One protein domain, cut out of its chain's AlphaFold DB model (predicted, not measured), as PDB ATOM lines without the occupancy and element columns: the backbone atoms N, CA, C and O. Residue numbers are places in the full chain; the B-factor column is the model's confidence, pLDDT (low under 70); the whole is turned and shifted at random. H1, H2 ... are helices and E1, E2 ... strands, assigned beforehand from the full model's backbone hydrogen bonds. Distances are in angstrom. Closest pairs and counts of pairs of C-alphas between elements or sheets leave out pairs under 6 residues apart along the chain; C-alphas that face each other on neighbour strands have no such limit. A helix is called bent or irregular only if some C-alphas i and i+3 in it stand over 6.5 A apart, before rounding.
ATOM      1  N   PRO A 273     -33.438   2.126 -24.015       89.31
ATOM      2  CA  PRO A 273     -33.939   1.960 -25.376       89.31
ATOM      3  C   PRO A 273     -35.269   1.193 -25.387       89.31
ATOM      4  O   PRO A 273     -35.370   0.120 -24.795       89.31
ATOM      5  N   VAL A 274     -36.284   1.700 -26.091       83.12
ATOM      6  CA  VAL A 274     -37.569   1.003 -26.269       83.12
ATOM      7  C   VAL A 274     -37.686   0.523 -27.713       83.12
ATOM      8  O   VAL A 274     -38.149   1.237 -28.611       83.12
ATOM      9  N   ILE A 275     -37.224  -0.707 -27.928       73.88
ATOM     10  CA  ILE A 275     -37.111  -1.354 -29.238       73.88
ATOM     11  C   ILE A 275     -38.507  -1.675 -29.794       73.88
ATOM     12  O   ILE A 275     -39.339  -2.273 -29.113       73.88
ATOM     13  N   ARG A 276     -38.770  -1.266 -31.041       63.28
ATOM     14  CA  ARG A 276     -40.029  -1.514 -31.770       63.28
ATOM     15  C   ARG A 276     -39.927  -2.720 -32.706       63.28
ATOM     16  O   ARG A 276     -40.895  -3.458 -32.860       63.28
ATOM     17  N   SER A 277     -38.777  -2.888 -33.349       66.56
ATOM     18  CA  SER A 277     -38.409  -4.030 -34.197       66.56
ATOM     19  C   SER A 277     -36.904  -4.263 -34.091       66.56
ATOM     20  O   SER A 277     -36.229  -3.451 -33.472       66.56
ATOM     21  N   GLU A 278     -36.381  -5.317 -34.721       61.81
ATOM     22  CA  GLU A 278     -34.994  -5.806 -34.574       61.81
ATOM     23  C   GLU A 278     -33.908  -4.712 -34.503       61.81
ATOM     24  O   GLU A 278     -32.994  -4.825 -33.692       61.81
ATOM     25  N   TYR A 279     -34.068  -3.611 -35.250       68.44
ATOM     26  CA  TYR A 279     -33.131  -2.481 -35.239       68.44
ATOM     27  C   TYR A 279     -33.758  -1.108 -34.972       68.44
ATOM     28  O   TYR A 279     -33.026  -0.155 -34.742       68.44
ATOM     29  N   ALA A 280     -35.087  -0.960 -34.986       73.94
ATOM     30  CA  ALA A 280     -35.733   0.355 -34.897       73.94
ATOM     31  C   ALA A 280     -36.268   0.628 -33.490       73.94
ATOM     32  O   ALA A 280     -36.931  -0.226 -32.891       73.94
ATOM     33  N   LEU A 281     -36.051   1.843 -32.982       76.50
ATOM     34  CA  LEU A 281     -36.557   2.262 -31.676       76.50
ATOM     35  C   LEU A 281     -37.844   3.075 -31.812       76.50
ATOM     36  O   LEU A 281     -38.004   3.895 -32.711       76.50
ATOM     37  N   SER A 282     -38.763   2.870 -30.871       74.50
ATOM     38  CA  SER A 282     -39.950   3.722 -30.715       74.50
ATOM     39  C   SER A 282     -39.638   4.993 -29.922       74.50
ATOM     40  O   SER A 282     -40.108   6.078 -30.269       74.50
ATOM     41  N   CYS A 283     -38.842   4.856 -28.862       88.69
ATOM     42  CA  CYS A 283     -38.361   5.934 -28.010       88.69
ATOM     43  C   CYS A 283     -37.120   5.491 -27.229       88.69
ATOM     44  O   CYS A 283     -36.760   4.310 -27.210       88.69
ATOM     45  N   ILE A 284     -36.477   6.450 -26.570       92.88
ATOM     46  CA  ILE A 284     -35.413   6.217 -25.596       92.88
ATOM     47  C   ILE A 284     -35.775   7.005 -24.355       92.88
ATOM     48  O   ILE A 284     -36.056   8.196 -24.441       92.88
ATOM     49  N   ILE A 285     -35.748   6.367 -23.195       93.25
ATOM     50  CA  ILE A 285     -35.774   7.107 -21.939       93.25
ATOM     51  C   ILE A 285     -34.328   7.481 -21.643       93.25
ATOM     52  O   ILE A 285     -33.527   6.600 -21.356       93.25
ATOM     53  N   PHE A 286     -33.972   8.748 -21.810       95.88
ATOM     54  CA  PHE A 286     -32.617   9.270 -21.700       95.88
ATOM     55  C   PHE A 286     -32.485  10.065 -20.402       95.88
ATOM     56  O   PHE A 286     -32.939  11.205 -20.294       95.88
ATOM     57  N   GLY A 287     -31.922   9.430 -19.376       95.81
ATOM     58  CA  GLY A 287     -31.863  10.002 -18.041       95.81
ATOM     59  C   GLY A 287     -33.262  10.257 -17.502       95.81
ATOM     60  O   GLY A 287     -34.029   9.317 -17.324       95.81
ATOM     61  N   ALA A 288     -33.610  11.517 -17.256       96.06
ATOM     62  CA  ALA A 288     -34.922  11.931 -16.761       96.06
ATOM     63  C   ALA A 288     -35.998  12.094 -17.852       96.06
ATOM     64  O   ALA A 288     -37.176  12.238 -17.530       96.06
ATOM     65  N   GLU A 289     -35.616  12.088 -19.125       96.19
ATOM     66  CA  GLU A 289     -36.466  12.541 -20.228       96.19
ATOM     67  C   GLU A 289     -36.803  11.390 -21.181       96.19
ATOM     68  O   GLU A 289     -36.081  10.400 -21.261       96.19
ATOM     69  N   VAL A 290     -37.901  11.495 -21.930       94.00
ATOM     70  CA  VAL A 290     -38.274  10.507 -22.955       94.00
ATOM     71  C   VAL A 290     -38.077  11.137 -24.324       94.00
ATOM     72  O   VAL A 290     -38.798  12.070 -24.653       94.00
ATOM     73  N   LEU A 291     -37.168  10.610 -25.139       94.19
ATOM     74  CA  LEU A 291     -36.891  11.041 -26.512       94.19
ATOM     75  C   LEU A 291     -37.665  10.179 -27.517       94.19
ATOM     76  O   LEU A 291     -37.691   8.953 -27.403       94.19
ATOM     77  N   LYS A 292     -38.300  10.804 -28.507       90.38
ATOM     78  CA  LYS A 292     -39.079  10.173 -29.581       90.38
ATOM     79  C   LYS A 292     -38.618  10.684 -30.949       90.38
ATOM     80  O   LYS A 292     -38.044  11.763 -31.070       90.38
ATOM     81  N   VAL A 293     -38.935   9.929 -32.001       85.62
ATOM     82  CA  VAL A 293     -38.826  10.438 -33.376       85.62
ATOM     83  C   VAL A 293     -39.685  11.704 -33.509       85.62
ATOM     84  O   VAL A 293     -40.802  11.751 -32.995       85.62
ATOM     85  N   ASN A 294     -39.170  12.694 -34.235       85.00
ATOM     86  CA  ASN A 294     -39.660  14.065 -34.418       85.00
ATOM     87  C   ASN A 294     -39.436  15.034 -33.252       85.00
ATOM     88  O   ASN A 294     -39.896  16.177 -33.333       85.00
ATOM     89  N   ASP A 295     -38.717  14.631 -32.206       90.38
ATOM     90  CA  ASP A 295     -38.333  15.553 -31.142       90.38
ATOM     91  C   ASP A 295     -37.184  16.460 -31.526       90.38
ATOM     92  O   ASP A 295     -36.269  16.052 -32.236       90.38
ATOM     93  N   TYR A 296     -37.198  17.658 -30.945       92.62
ATOM     94  CA  TYR A 296     -36.025  18.511 -30.872       92.62
ATOM     95  C   TYR A 296     -35.243  18.195 -29.598       92.62
ATOM     96  O   TYR A 296     -35.805  18.155 -28.498       92.62
ATOM     97  N   VAL A 297     -33.940  18.009 -29.747       94.88
ATOM     98  CA  VAL A 297     -32.990  17.774 -28.664       94.88
ATOM     99  C   VAL A 297     -31.884  18.817 -28.702       94.88
ATOM    100  O   VAL A 297     -31.537  19.362 -29.752       94.88
ATOM    101  N   ARG A 298     -31.362  19.131 -27.522       94.31
ATOM    102  CA  ARG A 298     -30.158  19.932 -27.337       94.31
ATOM    103  C   ARG A 298     -28.950  19.019 -27.496       94.31
ATOM    104  O   ARG A 298     -29.008  17.844 -27.127       94.31
ATOM    105  N   LEU A 299     -27.865  19.576 -28.012       93.00
ATOM    106  CA  LEU A 299     -26.608  18.862 -28.191       93.00
ATOM    107  C   LEU A 299     -25.650  19.160 -27.044       93.00
ATOM    108  O   LEU A 299     -25.689  20.252 -26.473       93.00
ATOM    109  N   THR A 300     -24.811  18.188 -26.700       89.44
ATOM    110  CA  THR A 300     -23.667  18.434 -25.822       89.44
ATOM    111  C   THR A 300     -22.613  19.228 -26.586       89.44
ATOM    112  O   THR A 300     -22.476  19.116 -27.806       89.44
ATOM    113  N   TYR A 301     -21.879  20.072 -25.870       80.19
ATOM    114  CA  TYR A 301     -20.753  20.801 -26.431       80.19
ATOM    115  C   TYR A 301     -19.698  20.986 -25.348       80.19
ATOM    116  O   TYR A 301     -20.023  21.288 -24.199       80.19
ATOM    117  N   GLU A 302     -18.434  20.793 -25.701       68.50
ATOM    118  CA  GLU A 302     -17.333  21.016 -24.775       68.50
ATOM    119  C   GLU A 302     -16.971  22.507 -24.744       68.50
ATOM    120  O   GLU A 302     -16.697  23.099 -25.783       68.50
ATOM    121  N   LYS A 303     -16.889  23.095 -23.542       58.56
ATOM    122  CA  LYS A 303     -16.227  24.393 -23.286       58.56
ATOM    123  C   LYS A 303     -16.911  25.650 -23.859       58.56
ATOM    124  O   LYS A 303     -16.215  26.553 -24.314       58.56
ATOM    125  N   LEU A 304     -18.237  25.753 -23.781       62.34
ATOM    126  CA  LEU A 304     -18.950  27.010 -24.067       62.34
ATOM    127  C   LEU A 304     -19.505  27.643 -22.790       62.34
ATOM    128  O   LEU A 304     -19.891  26.935 -21.860       62.34
ATOM    129  N   ASN A 305     -19.556  28.973 -22.756       68.88
ATOM    130  CA  ASN A 305     -20.262  29.710 -21.705       68.88
ATOM    131  C   ASN A 305     -21.785  29.729 -21.961       68.88
ATOM    132  O   ASN A 305     -22.246  29.435 -23.065       68.88
ATOM    133  N   ASP A 306     -22.589  30.102 -20.957       65.50
ATOM    134  CA  ASP A 306     -24.060  30.063 -21.054       65.50
ATOM    135  C   ASP A 306     -24.625  30.877 -22.236       65.50
ATOM    136  O   ASP A 306     -25.608  30.468 -22.858       65.50
ATOM    137  N   SER A 307     -23.997  32.005 -22.586       68.31
ATOM    138  CA  SER A 307     -24.424  32.853 -23.710       68.31
ATOM    139  C   SER A 307     -24.218  32.155 -25.058       68.31
ATOM    140  O   SER A 307     -25.068  32.238 -25.945       68.31
ATOM    141  N   GLU A 308     -23.110  31.437 -25.214       71.44
ATOM    142  CA  GLU A 308     -22.810  30.643 -26.409       71.44
ATOM    143  C   GLU A 308     -23.705  29.398 -26.490       71.44
ATOM    144  O   GLU A 308     -24.201  29.050 -27.565       71.44
ATOM    145  N   MET A 309     -24.020  28.774 -25.348       66.31
ATOM    146  CA  MET A 309     -24.948  27.638 -25.291       66.31
ATOM    147  C   MET A 309     -26.358  28.001 -25.780       66.31
ATOM    148  O   MET A 309     -27.045  27.187 -26.410       66.31
ATOM    149  N   MET A 310     -26.803  29.241 -25.559       65.75
ATOM    150  CA  MET A 310     -28.089  29.716 -26.078       65.75
ATOM    151  C   MET A 310     -28.121  29.843 -27.607       65.75
ATOM    152  O   MET A 310     -29.214  29.797 -28.175       65.75
ATOM    153  N   GLN A 311     -26.971  29.900 -28.277       73.62
ATOM    154  CA  GLN A 311     -26.863  29.956 -29.740       73.62
ATOM    155  C   GLN A 311     -26.652  28.580 -30.382       73.62
ATOM    156  O   GLN A 311     -26.779  28.451 -31.600       73.62
ATOM    157  N   LEU A 312     -26.391  27.543 -29.574       78.12
ATOM    158  CA  LEU A 312     -26.196  26.186 -30.076       78.12
ATOM    159  C   LEU A 312     -27.398  25.711 -30.892       78.12
ATOM    160  O   LEU A 312     -28.548  25.973 -30.512       78.12
ATOM    161  N   PRO A 313     -27.155  24.978 -31.985       87.75
ATOM    162  CA  PRO A 313     -28.241  24.431 -32.758       87.75
ATOM    163  C   PRO A 313     -29.003  23.371 -31.953       87.75
ATOM    164  O   PRO A 313     -28.486  22.741 -31.028       87.75
ATOM    165  N   VAL A 314     -30.263  23.178 -32.320       91.81
ATOM    166  CA  VAL A 314     -31.094  22.074 -31.848       91.81
ATOM    167  C   VAL A 314     -31.210  21.045 -32.958       91.81
ATOM    168  O   VAL A 314     -31.296  21.390 -34.135       91.81
ATOM    169  N   PHE A 315     -31.233  19.775 -32.588       94.06
ATOM    170  CA  PHE A 315     -31.324  18.678 -33.537       94.06
ATOM    171  C   PHE A 315     -32.724  18.081 -33.509       94.06
ATOM    172  O   PHE A 315     -33.240  17.774 -32.438       94.06
ATOM    173  N   LYS A 316     -33.352  17.911 -34.667       93.31
ATOM    174  CA  LYS A 316     -34.639  17.239 -34.802       93.31
ATOM    175  C   LYS A 316     -34.422  15.791 -35.210       93.31
ATOM    176  O   LYS A 316     -34.003  15.536 -36.332       93.31
ATOM    177  N   ILE A 317     -34.786  14.861 -34.340       91.75
ATOM    178  CA  ILE A 317     -34.680  13.423 -34.586       91.75
ATOM    179  C   ILE A 317     -35.665  13.022 -35.691       91.75
ATOM    180  O   ILE A 317     -36.866  13.233 -35.550       91.75
ATOM    181  N   THR A 318     -35.201  12.391 -36.761       88.25
ATOM    182  CA  THR A 318     -36.036  11.817 -37.833       88.25
ATOM    183  C   THR A 318     -36.051  10.293 -37.790       88.25
ATOM    184  O   THR A 318     -37.049   9.677 -38.165       88.25
ATOM    185  N   SER A 319     -35.000   9.669 -37.254       87.00
ATOM    186  CA  SER A 319     -34.960   8.231 -36.993       87.00
ATOM    187  C   SER A 319     -34.073   7.888 -35.793       87.00
ATOM    188  O   SER A 319     -33.177   8.644 -35.427       87.00
ATOM    189  N   MET A 320     -34.354   6.746 -35.160       90.81
ATOM    190  CA  MET A 320     -33.549   6.163 -34.082       90.81
ATOM    191  C   MET A 320     -33.428   4.660 -34.316       90.81
ATOM    192  O   MET A 320     -34.447   3.975 -34.475       90.81
ATOM    193  N   TYR A 321     -32.207   4.139 -34.312       89.06
ATOM    194  CA  TYR A 321     -31.953   2.722 -34.550       89.06
ATOM    195  C   TYR A 321     -30.706   2.221 -33.814       89.06
ATOM    196  O   TYR A 321     -29.899   2.993 -33.299       89.06
ATOM    197  N   ILE A 322     -30.576   0.899 -33.740       88.31
ATOM    198  CA  ILE A 322     -29.341   0.218 -33.363       88.31
ATOM    199  C   ILE A 322     -28.603  -0.101 -34.663       88.31
ATOM    200  O   ILE A 322     -29.148  -0.801 -35.515       88.31
ATOM    201  N   ASN A 323     -27.397   0.436 -34.834       87.19
ATOM    202  CA  ASN A 323     -26.599   0.216 -36.037       87.19
ATOM    203  C   ASN A 323     -25.929  -1.173 -36.044       87.19
ATOM    204  O   ASN A 323     -26.030  -1.946 -35.088       87.19
ATOM    205  N   GLU A 324     -25.219  -1.494 -37.126       86.19
ATOM    206  CA  GLU A 324     -24.524  -2.779 -37.309       86.19
ATOM    207  C   GLU A 324     -23.483  -3.086 -36.216       86.19
ATOM    208  O   GLU A 324     -23.209  -4.246 -35.911       86.19
ATOM    209  N   HIS A 325     -22.969  -2.053 -35.544       89.56
ATOM    210  CA  HIS A 325     -22.046  -2.173 -34.414       89.56
ATOM    211  C   HIS A 325     -22.750  -2.291 -33.057       89.56
ATOM    212  O   HIS A 325     -22.108  -2.152 -32.014       89.56
ATOM    213  N   LYS A 326     -24.069  -2.527 -33.045       86.94
ATOM    214  CA  LYS A 326     -24.911  -2.575 -31.840       86.94
ATOM    215  C   LYS A 326     -24.891  -1.277 -31.024       86.94
ATOM    216  O   LYS A 326     -25.189  -1.295 -29.830       86.94
ATOM    217  N   LYS A 327     -24.552  -0.148 -31.654       90.31
ATOM    218  CA  LYS A 327     -24.591   1.173 -31.024       90.31
ATOM    219  C   LYS A 327     -25.901   1.867 -31.354       90.31
ATOM    220  O   LYS A 327     -26.431   1.726 -32.454       90.31
ATOM    221  N   LEU A 328     -26.417   2.610 -30.383       91.50
ATOM    222  CA  LEU A 328     -27.587   3.444 -30.593       91.50
ATOM    223  C   LEU A 328     -27.186   4.685 -31.386       91.50
ATOM    224  O   LEU A 328     -26.274   5.403 -30.982       91.50
ATOM    225  N   GLU A 329     -27.905   4.942 -32.470       94.06
ATOM    226  CA  GLU A 329     -27.685   6.077 -33.359       94.06
ATOM    227  C   GLU A 329     -29.022   6.759 -33.677       94.06
ATOM    228  O   GLU A 329     -30.080   6.120 -33.749       94.06
ATOM    229  N   MET A 330     -28.978   8.075 -33.852       94.75
ATOM    230  CA  MET A 330     -30.097   8.890 -34.306       94.75
ATOM    231  C   MET A 330     -29.717   9.594 -35.600       94.75
ATOM    232  O   MET A 330     -28.582  10.037 -35.740       94.75
ATOM    233  N   ARG A 331     -30.665   9.757 -36.523       93.62
ATOM    234  CA  ARG A 331     -30.512  10.690 -37.648       93.62
ATOM    235  C   ARG A 331     -31.502  11.824 -37.551       93.62
ATOM    236  O   ARG A 331     -32.514  11.703 -36.855       93.62
ATOM    237  N   GLY A 332     -31.174  12.927 -38.206       91.94
ATOM    238  CA  GLY A 332     -32.001  14.107 -38.132       91.94
ATOM    239  C   GLY A 332     -31.419  15.367 -38.734       91.94
ATOM    240  O   GLY A 332     -30.411  15.381 -39.443       91.94
ATOM    241  N   ASP A 333     -32.114  16.449 -38.423       90.81
ATOM    242  CA  ASP A 333     -31.903  17.766 -38.995       90.81
ATOM    243  C   ASP A 333     -31.397  18.751 -37.951       90.81
ATOM    244  O   ASP A 333     -31.882  18.781 -36.823       90.81
ATOM    245  N   MET A 334     -30.460  19.602 -38.343       91.88
ATOM    246  CA  MET A 334     -29.934  20.673 -37.513       91.88
ATOM    247  C   MET A 334     -30.757  21.950 -37.705       91.88
ATOM    248  O   MET A 334     -31.121  22.309 -38.827       91.88
ATOM    249  N   PHE A 335     -31.046  22.649 -36.610       89.25
ATOM    250  CA  PHE A 335     -31.788  23.904 -36.615       89.25
ATOM    251  C   PHE A 335     -31.088  24.961 -35.770       89.25
ATOM    252  O   PHE A 335     -30.747  24.713 -34.617       89.25
ATOM    253  N   LEU A 336     -30.969  26.175 -36.298       87.19
ATOM    254  CA  LEU A 336     -30.562  27.339 -35.520       87.19
ATOM    255  C   LEU A 336     -31.766  28.009 -34.862       87.19
ATOM    256  O   LEU A 336     -32.847  28.115 -35.446       87.19
ATOM    257  N   LYS A 337     -31.543  28.484 -33.636       84.38
ATOM    258  CA  LYS A 337     -32.479  29.306 -32.872       84.38
ATOM    259  C   LYS A 337     -32.328  30.762 -33.304       84.38
ATOM    260  O   LYS A 337     -31.276  31.353 -33.103       84.38
ATOM    261  N   MET A 338     -33.385  31.340 -33.860       78.75
ATOM    262  CA  MET A 338     -33.433  32.748 -34.247       78.75
ATOM    263  C   MET A 338     -34.437  33.501 -33.370       78.75
ATOM    264  O   MET A 338     -35.583  33.050 -33.254       78.75
ATOM    265  N   PRO A 339     -34.058  34.647 -32.777       74.88
ATOM    266  CA  PRO A 339     -35.006  35.521 -32.096       74.88
ATOM    267  C   PRO A 339     -36.114  35.966 -33.058       74.88
ATOM    268  O   PRO A 339     -35.846  36.291 -34.217       74.88
ATOM    269  N   THR A 340     -37.363  36.007 -32.598       70.50
ATOM    270  CA  THR A 340     -38.436  36.682 -33.340       70.50
ATOM    271  C   THR A 340     -38.422  38.177 -33.038       70.50
ATOM    272  O   THR A 340     -38.638  38.582 -31.898       70.50
ATOM    273  N   ASN A 341     -38.188  39.011 -34.057       64.19
ATOM    274  CA  ASN A 341     -38.229  40.470 -33.919       64.19
ATOM    275  C   ASN A 341     -39.575  40.916 -33.318       64.19
ATOM    276  O   ASN A 341     -40.621  40.712 -33.929       64.19
ATOM    277  N   GLY A 342     -39.540  41.522 -32.128       55.03
ATOM    278  CA  GLY A 342     -40.708  42.139 -31.488       55.03
ATOM    279  C   GLY A 342     -41.703  41.192 -30.801       55.03
ATOM    280  O   GLY A 342     -42.732  41.675 -30.340       55.03
ATOM    281  N   ALA A 343     -41.427  39.883 -30.694       51.03
ATOM    282  CA  ALA A 343     -42.306  38.934 -29.999       51.03
ATOM    283  C   ALA A 343     -41.521  37.927 -29.132       51.03
ATOM    284  O   ALA A 343     -40.482  37.433 -29.579       51.03
ATOM    285  N   PRO A 344     -42.014  37.575 -27.925       55.41
ATOM    286  CA  PRO A 344     -41.419  36.524 -27.106       55.41
ATOM    287  C   PRO A 344     -41.537  35.179 -27.832       55.41
ATOM    288  O   PRO A 344     -42.630  34.643 -28.005       55.41
ATOM    289  N   GLY A 345     -40.404  34.648 -28.285       62.62
ATOM    290  CA  GLY A 345     -40.358  33.392 -29.019       62.62
ATOM    291  C   GLY A 345     -39.021  33.154 -29.714       62.62
ATOM    292  O   GLY A 345     -38.223  34.066 -29.927       62.62
ATOM    293  N   THR A 346     -38.799  31.894 -30.075       70.19
ATOM    294  CA  THR A 346     -37.632  31.456 -30.837       70.19
ATOM    295  C   THR A 346     -38.124  30.727 -32.077       70.19
ATOM    296  O   THR A 346     -38.844  29.734 -31.978       70.19
ATOM    297  N   LYS A 347     -37.733  31.205 -33.257       79.75
ATOM    298  CA  LYS A 347     -37.967  30.503 -34.519       79.75
ATOM    299  C   LYS A 347     -36.825  29.522 -34.760       79.75
ATOM    300  O   LYS A 347     -35.662  29.876 -34.597       79.75
ATOM    301  N   LEU A 348     -37.152  28.304 -35.174       82.50
ATOM    302  CA  LEU A 348     -36.160  27.313 -35.584       82.50
ATOM    303  C   LEU A 348     -35.998  27.355 -37.104       82.50
ATOM    304  O   LEU A 348     -36.980  27.218 -37.834       82.50
ATOM    305  N   ILE A 349     -34.770  27.554 -37.579       82.75
ATOM    306  CA  ILE A 349     -34.433  27.555 -39.009       82.75
ATOM    307  C   ILE A 349     -33.534  26.360 -39.291       82.75
ATOM    308  O   ILE A 349     -32.460  26.256 -38.710       82.75
ATOM    309  N   ARG A 350     -33.980  25.462 -40.174       87.25
ATOM    310  CA  ARG A 350     -33.192  24.297 -40.601       87.25
ATOM    311  C   ARG A 350     -31.925  24.768 -41.313       87.25
ATOM    312  O   ARG A 350     -32.015  25.644 -42.170       87.25
ATOM    313  N   THR A 351     -30.781  24.178 -40.986       87.44
ATOM    314  CA  THR A 351     -29.478  24.569 -41.550       87.44
ATOM    315  C   THR A 351     -28.807  23.508 -42.409       87.44
ATOM    316  O   THR A 351     -27.744  23.776 -42.958       87.44
ATOM    317  N   ASN A 352     -29.387  22.314 -42.540       82.00
ATOM    318  CA  ASN A 352     -28.842  21.276 -43.413       82.00
ATOM    319  C   ASN A 352     -28.717  21.786 -44.860       82.00
ATOM    320  O   ASN A 352     -29.669  22.339 -45.415       82.00
ATOM    321  N   THR A 353     -27.572  21.531 -45.487       64.62
ATOM    322  CA  THR A 353     -27.348  21.736 -46.921       64.62
ATOM    323  C   THR A 353     -27.822  20.486 -47.670       64.62
ATOM    324  O   THR A 353     -27.155  19.468 -47.586       64.62
ATOM    325  N   GLU A 354     -28.984  20.550 -48.333       65.25
ATOM    326  CA  GLU A 354     -29.591  19.529 -49.225       65.25
ATOM    327  C   GLU A 354     -29.638  18.051 -48.749       65.25
ATOM    328  O   GLU A 354     -28.616  17.412 -48.543       65.25
ATOM    329  N   GLN A 355     -30.860  17.488 -48.660       62.25
ATOM    330  CA  GLN A 355     -31.278  16.066 -48.478       62.25
ATOM    331  C   GLN A 355     -30.514  15.143 -47.498       62.25
ATOM    332  O   GLN A 355     -30.897  13.986 -47.333       62.25
ATOM    333  N   THR A 356     -29.489  15.622 -46.807       77.00
ATOM    334  CA  THR A 356     -28.628  14.829 -45.935       77.00
ATOM    335  C   THR A 356     -28.988  15.081 -44.477       77.00
ATOM    336  O   THR A 356     -29.061  16.217 -44.004       77.00
ATOM    337  N   GLU A 357     -29.262  13.992 -43.765       86.19
ATOM    338  CA  GLU A 357     -29.474  13.988 -42.320       86.19
ATOM    339  C   GLU A 357     -28.149  13.718 -41.601       86.19
ATOM    340  O   GLU A 357     -27.353  12.887 -42.051       86.19
ATOM    341  N   TYR A 358     -27.927  14.376 -40.462       90.31
ATOM    342  CA  TYR A 358     -26.740  14.145 -39.639       90.31
ATOM    343  C   TYR A 358     -26.957  12.945 -38.713       90.31
ATOM    344  O   TYR A 358     -28.006  12.874 -38.064       90.31
ATOM    345  N   PRO A 359     -25.991  12.015 -38.616       93.31
ATOM    346  CA  PRO A 359     -25.989  10.997 -37.579       93.31
ATOM    347  C   PRO A 359     -25.506  11.592 -36.248       93.31
ATOM    348  O   PRO A 359     -24.582  12.403 -36.228       93.31
ATOM    349  N   LEU A 360     -26.115  11.163 -35.145       93.81
ATOM    350  CA  LEU A 360     -25.700  11.466 -33.778       93.81
ATOM    351  C   LEU A 360     -25.709  10.204 -32.920       93.81
ATOM    352  O   LEU A 360     -26.629   9.385 -33.011       93.81
ATOM    353  N   ASP A 361     -24.729  10.087 -32.033       92.69
ATOM    354  CA  ASP A 361     -24.761   9.115 -30.944       92.69
ATOM    355  C   ASP A 361     -25.355   9.715 -29.653       92.69
ATOM    356  O   ASP A 361     -25.621  10.915 -29.546       92.69
ATOM    357  N   LEU A 362     -25.589   8.865 -28.648       91.44
ATOM    358  CA  LEU A 362     -26.157   9.287 -27.361       91.44
ATOM    359  C   LEU A 362     -25.291  10.284 -26.582       91.44
ATOM    360  O   LEU A 362     -25.835  11.065 -25.807       91.44
ATOM    361  N   THR A 363     -23.969  10.253 -26.744       92.06
ATOM    362  CA  THR A 363     -23.046  11.137 -26.012       92.06
ATOM    363  C   THR A 363     -23.134  12.580 -26.501       92.06
ATOM    364  O   THR A 363     -22.834  13.515 -25.757       92.06
ATOM    365  N   GLN A 364     -23.627  12.764 -27.727       93.50
ATOM    366  CA  GLN A 364     -23.860  14.064 -28.342       93.50
ATOM    367  C   GLN A 364     -25.194  14.700 -27.924       93.50
ATOM    368  O   GLN A 364     -25.467  15.843 -28.287       93.50
ATOM    369  N   ILE A 365     -26.041  13.995 -27.164       94.69
ATOM    370  CA  ILE A 365     -27.362  14.477 -26.749       94.69
ATOM    371  C   ILE A 365     -27.313  15.025 -25.322       94.69
ATOM    372  O   ILE A 365     -27.057  14.296 -24.370       94.69
ATOM    373  N   ALA A 366     -27.629  16.309 -25.160       95.19
ATOM    374  CA  ALA A 366     -27.727  16.957 -23.849       95.19
ATOM    375  C   ALA A 366     -29.106  16.772 -23.193       95.19
ATOM    376  O   ALA A 366     -29.255  16.962 -21.989       95.19
ATOM    377  N   GLY A 367     -30.133  16.434 -23.971       95.38
ATOM    378  CA  GLY A 367     -31.508  16.256 -23.504       95.38
ATOM    379  C   GLY A 367     -32.516  16.898 -24.451       95.38
ATOM    380  O   GLY A 367     -32.163  17.396 -25.518       95.38
ATOM    381  N   ARG A 368     -33.789  16.913 -24.078       95.00
ATOM    382  CA  ARG A 368     -34.864  17.532 -24.857       95.00
ATOM    383  C   ARG A 368     -34.678  19.044 -24.953       95.00
ATOM    384  O   ARG A 368     -34.190  19.710 -24.036       95.00
ATOM    385  N   PHE A 369     -35.118  19.598 -26.078       91.88
ATOM    386  CA  PHE A 369     -35.343  21.027 -26.227       91.88
ATOM    387  C   PHE A 369     -36.807  21.347 -25.901       91.88
ATOM    388  O   PHE A 369     -37.731  20.804 -26.511       91.88
ATOM    389  N   TYR A 370     -37.021  22.239 -24.936       87.00
ATOM    390  CA  TYR A 370     -38.345  22.683 -24.511       87.00
ATOM    391  C   TYR A 370     -38.550  24.136 -24.922       87.00
ATOM    392  O   TYR A 370     -37.838  25.017 -24.450       87.00
ATOM    393  N   MET A 371     -39.577  24.413 -25.727       80.31
ATOM    394  CA  MET A 371     -39.890  25.790 -26.128       80.31
ATOM    395  C   MET A 371     -40.257  26.681 -24.929       80.31
ATOM    396  O   MET A 371     -39.947  27.865 -24.916       80.31
ATOM    397  N   THR A 372     -40.887  26.104 -23.899       81.50
ATOM    398  CA  THR A 372     -41.250  26.799 -22.653       81.50
ATOM    399  C   THR A 372     -40.097  26.897 -21.653       81.50
ATOM    400  O   THR A 372     -40.207  27.634 -20.681       81.50
ATOM    401  N   TYR A 373     -39.006  26.155 -21.875       86.06
ATOM    402  CA  TYR A 373     -37.796  26.187 -21.049       86.06
ATOM    403  C   TYR A 373     -36.544  26.294 -21.939       86.06
ATOM    404  O   TYR A 373     -35.680  25.414 -21.906       86.06
ATOM    405  N   PRO A 374     -36.435  27.354 -22.763       82.31
ATOM    406  CA  PRO A 374     -35.383  27.462 -23.774       82.31
ATOM    407  C   PRO A 374     -33.988  27.678 -23.167       82.31
ATOM    408  O   PRO A 374     -32.990  27.425 -23.838       82.31
ATOM    409  N   ASN A 375     -33.929  28.106 -21.902       83.75
ATOM    410  CA  ASN A 375     -32.703  28.466 -21.186       83.75
ATOM    411  C   ASN A 375     -32.058  27.288 -20.436       83.75
ATOM    412  O   ASN A 375     -31.106  27.494 -19.692       83.75
ATOM    413  N   ILE A 376     -32.568  26.059 -20.578       88.75
ATOM    414  CA  ILE A 376     -31.921  24.892 -19.965       88.75
ATOM    415  C   ILE A 376     -30.586  24.644 -20.676       88.75
ATOM    416  O   ILE A 376     -30.560  24.244 -21.843       88.75
ATOM    417  N   THR A 377     -29.482  24.840 -19.958       88.50
ATOM    418  CA  THR A 377     -28.112  24.588 -20.438       88.50
ATOM    419  C   THR A 377     -27.548  23.262 -19.930       88.50
ATOM    420  O   THR A 377     -26.772  22.620 -20.632       88.50
ATOM    421  N   ARG A 378     -28.012  22.765 -18.775       91.00
ATOM    422  CA  ARG A 378     -27.556  21.492 -18.184       91.00
ATOM    423  C   ARG A 378     -27.754  20.307 -19.128       91.00
ATOM    424  O   ARG A 378     -28.754  20.242 -19.843       91.00
ATOM    425  N   SER A 379     -26.823  19.359 -19.106       93.44
ATOM    426  CA  SER A 379     -26.876  18.149 -19.931       93.44
ATOM    427  C   SER A 379     -27.240  16.933 -19.088       93.44
ATOM    428  O   SER A 379     -26.761  16.779 -17.967       93.44
ATOM    429  N   ALA A 380     -28.076  16.054 -19.629       94.12
ATOM    430  CA  ALA A 380     -28.198  14.698 -19.129       94.12
ATOM    431  C   ALA A 380     -26.936  13.908 -19.510       94.12
ATOM    432  O   ALA A 380     -26.385  14.067 -20.598       94.12
ATOM    433  N   SER A 381     -26.477  13.048 -18.605       92.94
ATOM    434  CA  SER A 381     -25.319  12.179 -18.839       92.94
ATOM    435  C   SER A 381     -25.583  10.774 -18.291       92.94
ATOM    436  O   SER A 381     -24.879  10.320 -17.387       92.94
ATOM    437  N   PRO A 382     -26.641  10.086 -18.764       94.12
ATOM    438  CA  PRO A 382     -26.933   8.741 -18.307       94.12
ATOM    439  C   PRO A 382     -25.858   7.777 -18.813       94.12
ATOM    440  O   PRO A 382     -25.566   7.715 -20.005       94.12
ATOM    441  N   THR A 383     -25.288   6.991 -17.907       93.06
ATOM    442  CA  THR A 383     -24.217   6.030 -18.216       93.06
ATOM    443  C   THR A 383     -24.674   4.583 -18.075       93.06
ATOM    444  O   THR A 383     -24.049   3.679 -18.626       93.06
ATOM    445  N   LYS A 384     -25.782   4.344 -17.367       93.25
ATOM    446  CA  LYS A 384     -26.278   3.001 -17.058       93.25
ATOM    447  C   LYS A 384     -27.361   2.578 -18.049       93.25
ATOM    448  O   LYS A 384     -28.406   3.215 -18.129       93.25
ATOM    449  N   LEU A 385     -27.148   1.483 -18.771       92.56
ATOM    450  CA  LEU A 385     -28.210   0.851 -19.554       92.56
ATOM    451  C   LEU A 385     -29.165   0.114 -18.604       92.56
ATOM    452  O   LEU A 385     -28.718  -0.691 -17.791       92.56
ATOM    453  N   ALA A 386     -30.468   0.357 -18.728       89.19
ATOM    454  CA  ALA A 386     -31.495  -0.340 -17.957       89.19
ATOM    455  C   ALA A 386     -32.630  -0.811 -18.862       89.19
ATOM    456  O   ALA A 386     -33.004  -0.110 -19.809       89.19
TER     457      ALA A 386
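AT A GLANCE: This is residues 273 to 386 of the 430 residues of a protein of Gigaspora rosea (UniProt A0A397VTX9). A long, bent and strongly twisted sheet, E4 to E9, is partly face to face with a small sheet of three strands, E1 E2 E3, as a sandwich with the strands of the one crossed at 69 degrees to those of the other. The long hairpin E5 and E6 runs through the large sheet, the hairpin E6 and E7 reaches toward one end of the longest axis, and the one short helix, H1, lies off both sheets. The printed part has 114 residues, in the order E1 E2 E3 E4 H1 E5 E6 E7 E8 E9; both sheets are antiparallel, the large one branched at E6. The class is mostly strand, with 55 residues, under half, in named elements. The whole is compact, with a radius of gyration of the C-alphas of 14.6 A and spans of 48 by 32 by 24 A.

IN THESE COORDINATES: In the large sheet, E6, residues 328 to 339, is 33.0 A long and bends by 56 degrees at residue 331. E5, residues 314 to 322, is 22.0 A long and bends by 70 degrees at residue 318. E7 is residues 346 to 350, E8 358 to 361, E4 296 to 299 and E9 365 to 368, which ends at C-alpha 368 at (-34.864, 17.532, -24.857). In the small sheet, E1, residues 273 to 275, begins at C-alpha 273 at (-33.939, 1.960, -25.376), followed by E2, residues 281 to 286, and E3, residues 289 to 292. H1 is residues 306 to 309.

HOW THE PARTS SIT: E5 is on one side of E6, with N 316 and O 333 within hydrogen-bond range at 2.8 A. On the other side of E6 are E7, with N 338 and O 347 at 2.8 A, and E8, with N 330 and O 360 at 2.8 A. E5, E6 and E7 form a meander, each strand the antiparallel neighbour of the one before. E4 is the neighbour of E5, N 297 and O 315 at 2.8 A, and of E9, N 298 and O 367 at 2.8 A. E1, E2 and E3 form a second meander, with N 274 and O 283 at 2.9 A and N 284 and O 291 at 2.9 A. Between the sheets, the closest C-alphas of E2 and E5 are those of Leu 281 and Tyr 321, 5.4 A apart; those of E3 and E9 are Glu 289 and Arg 368, 7.0 A apart. H1 is on neither sheet, and is too short for a pair of O i and N i+4; its one O i to N i+3 pair is within range.

THE WHOLE: The two C-alphas farthest apart, those of Glu 278 and Gly 342, are 48.4 A apart. The printed part has no cut and no long link; residues 369 to 386 hold no named element. Mean pLDDT of the printed part is 83.7; it is under 70 at 276 to 279, 302 to 307, 309 to 310, 341 to 345 and 353 to 355.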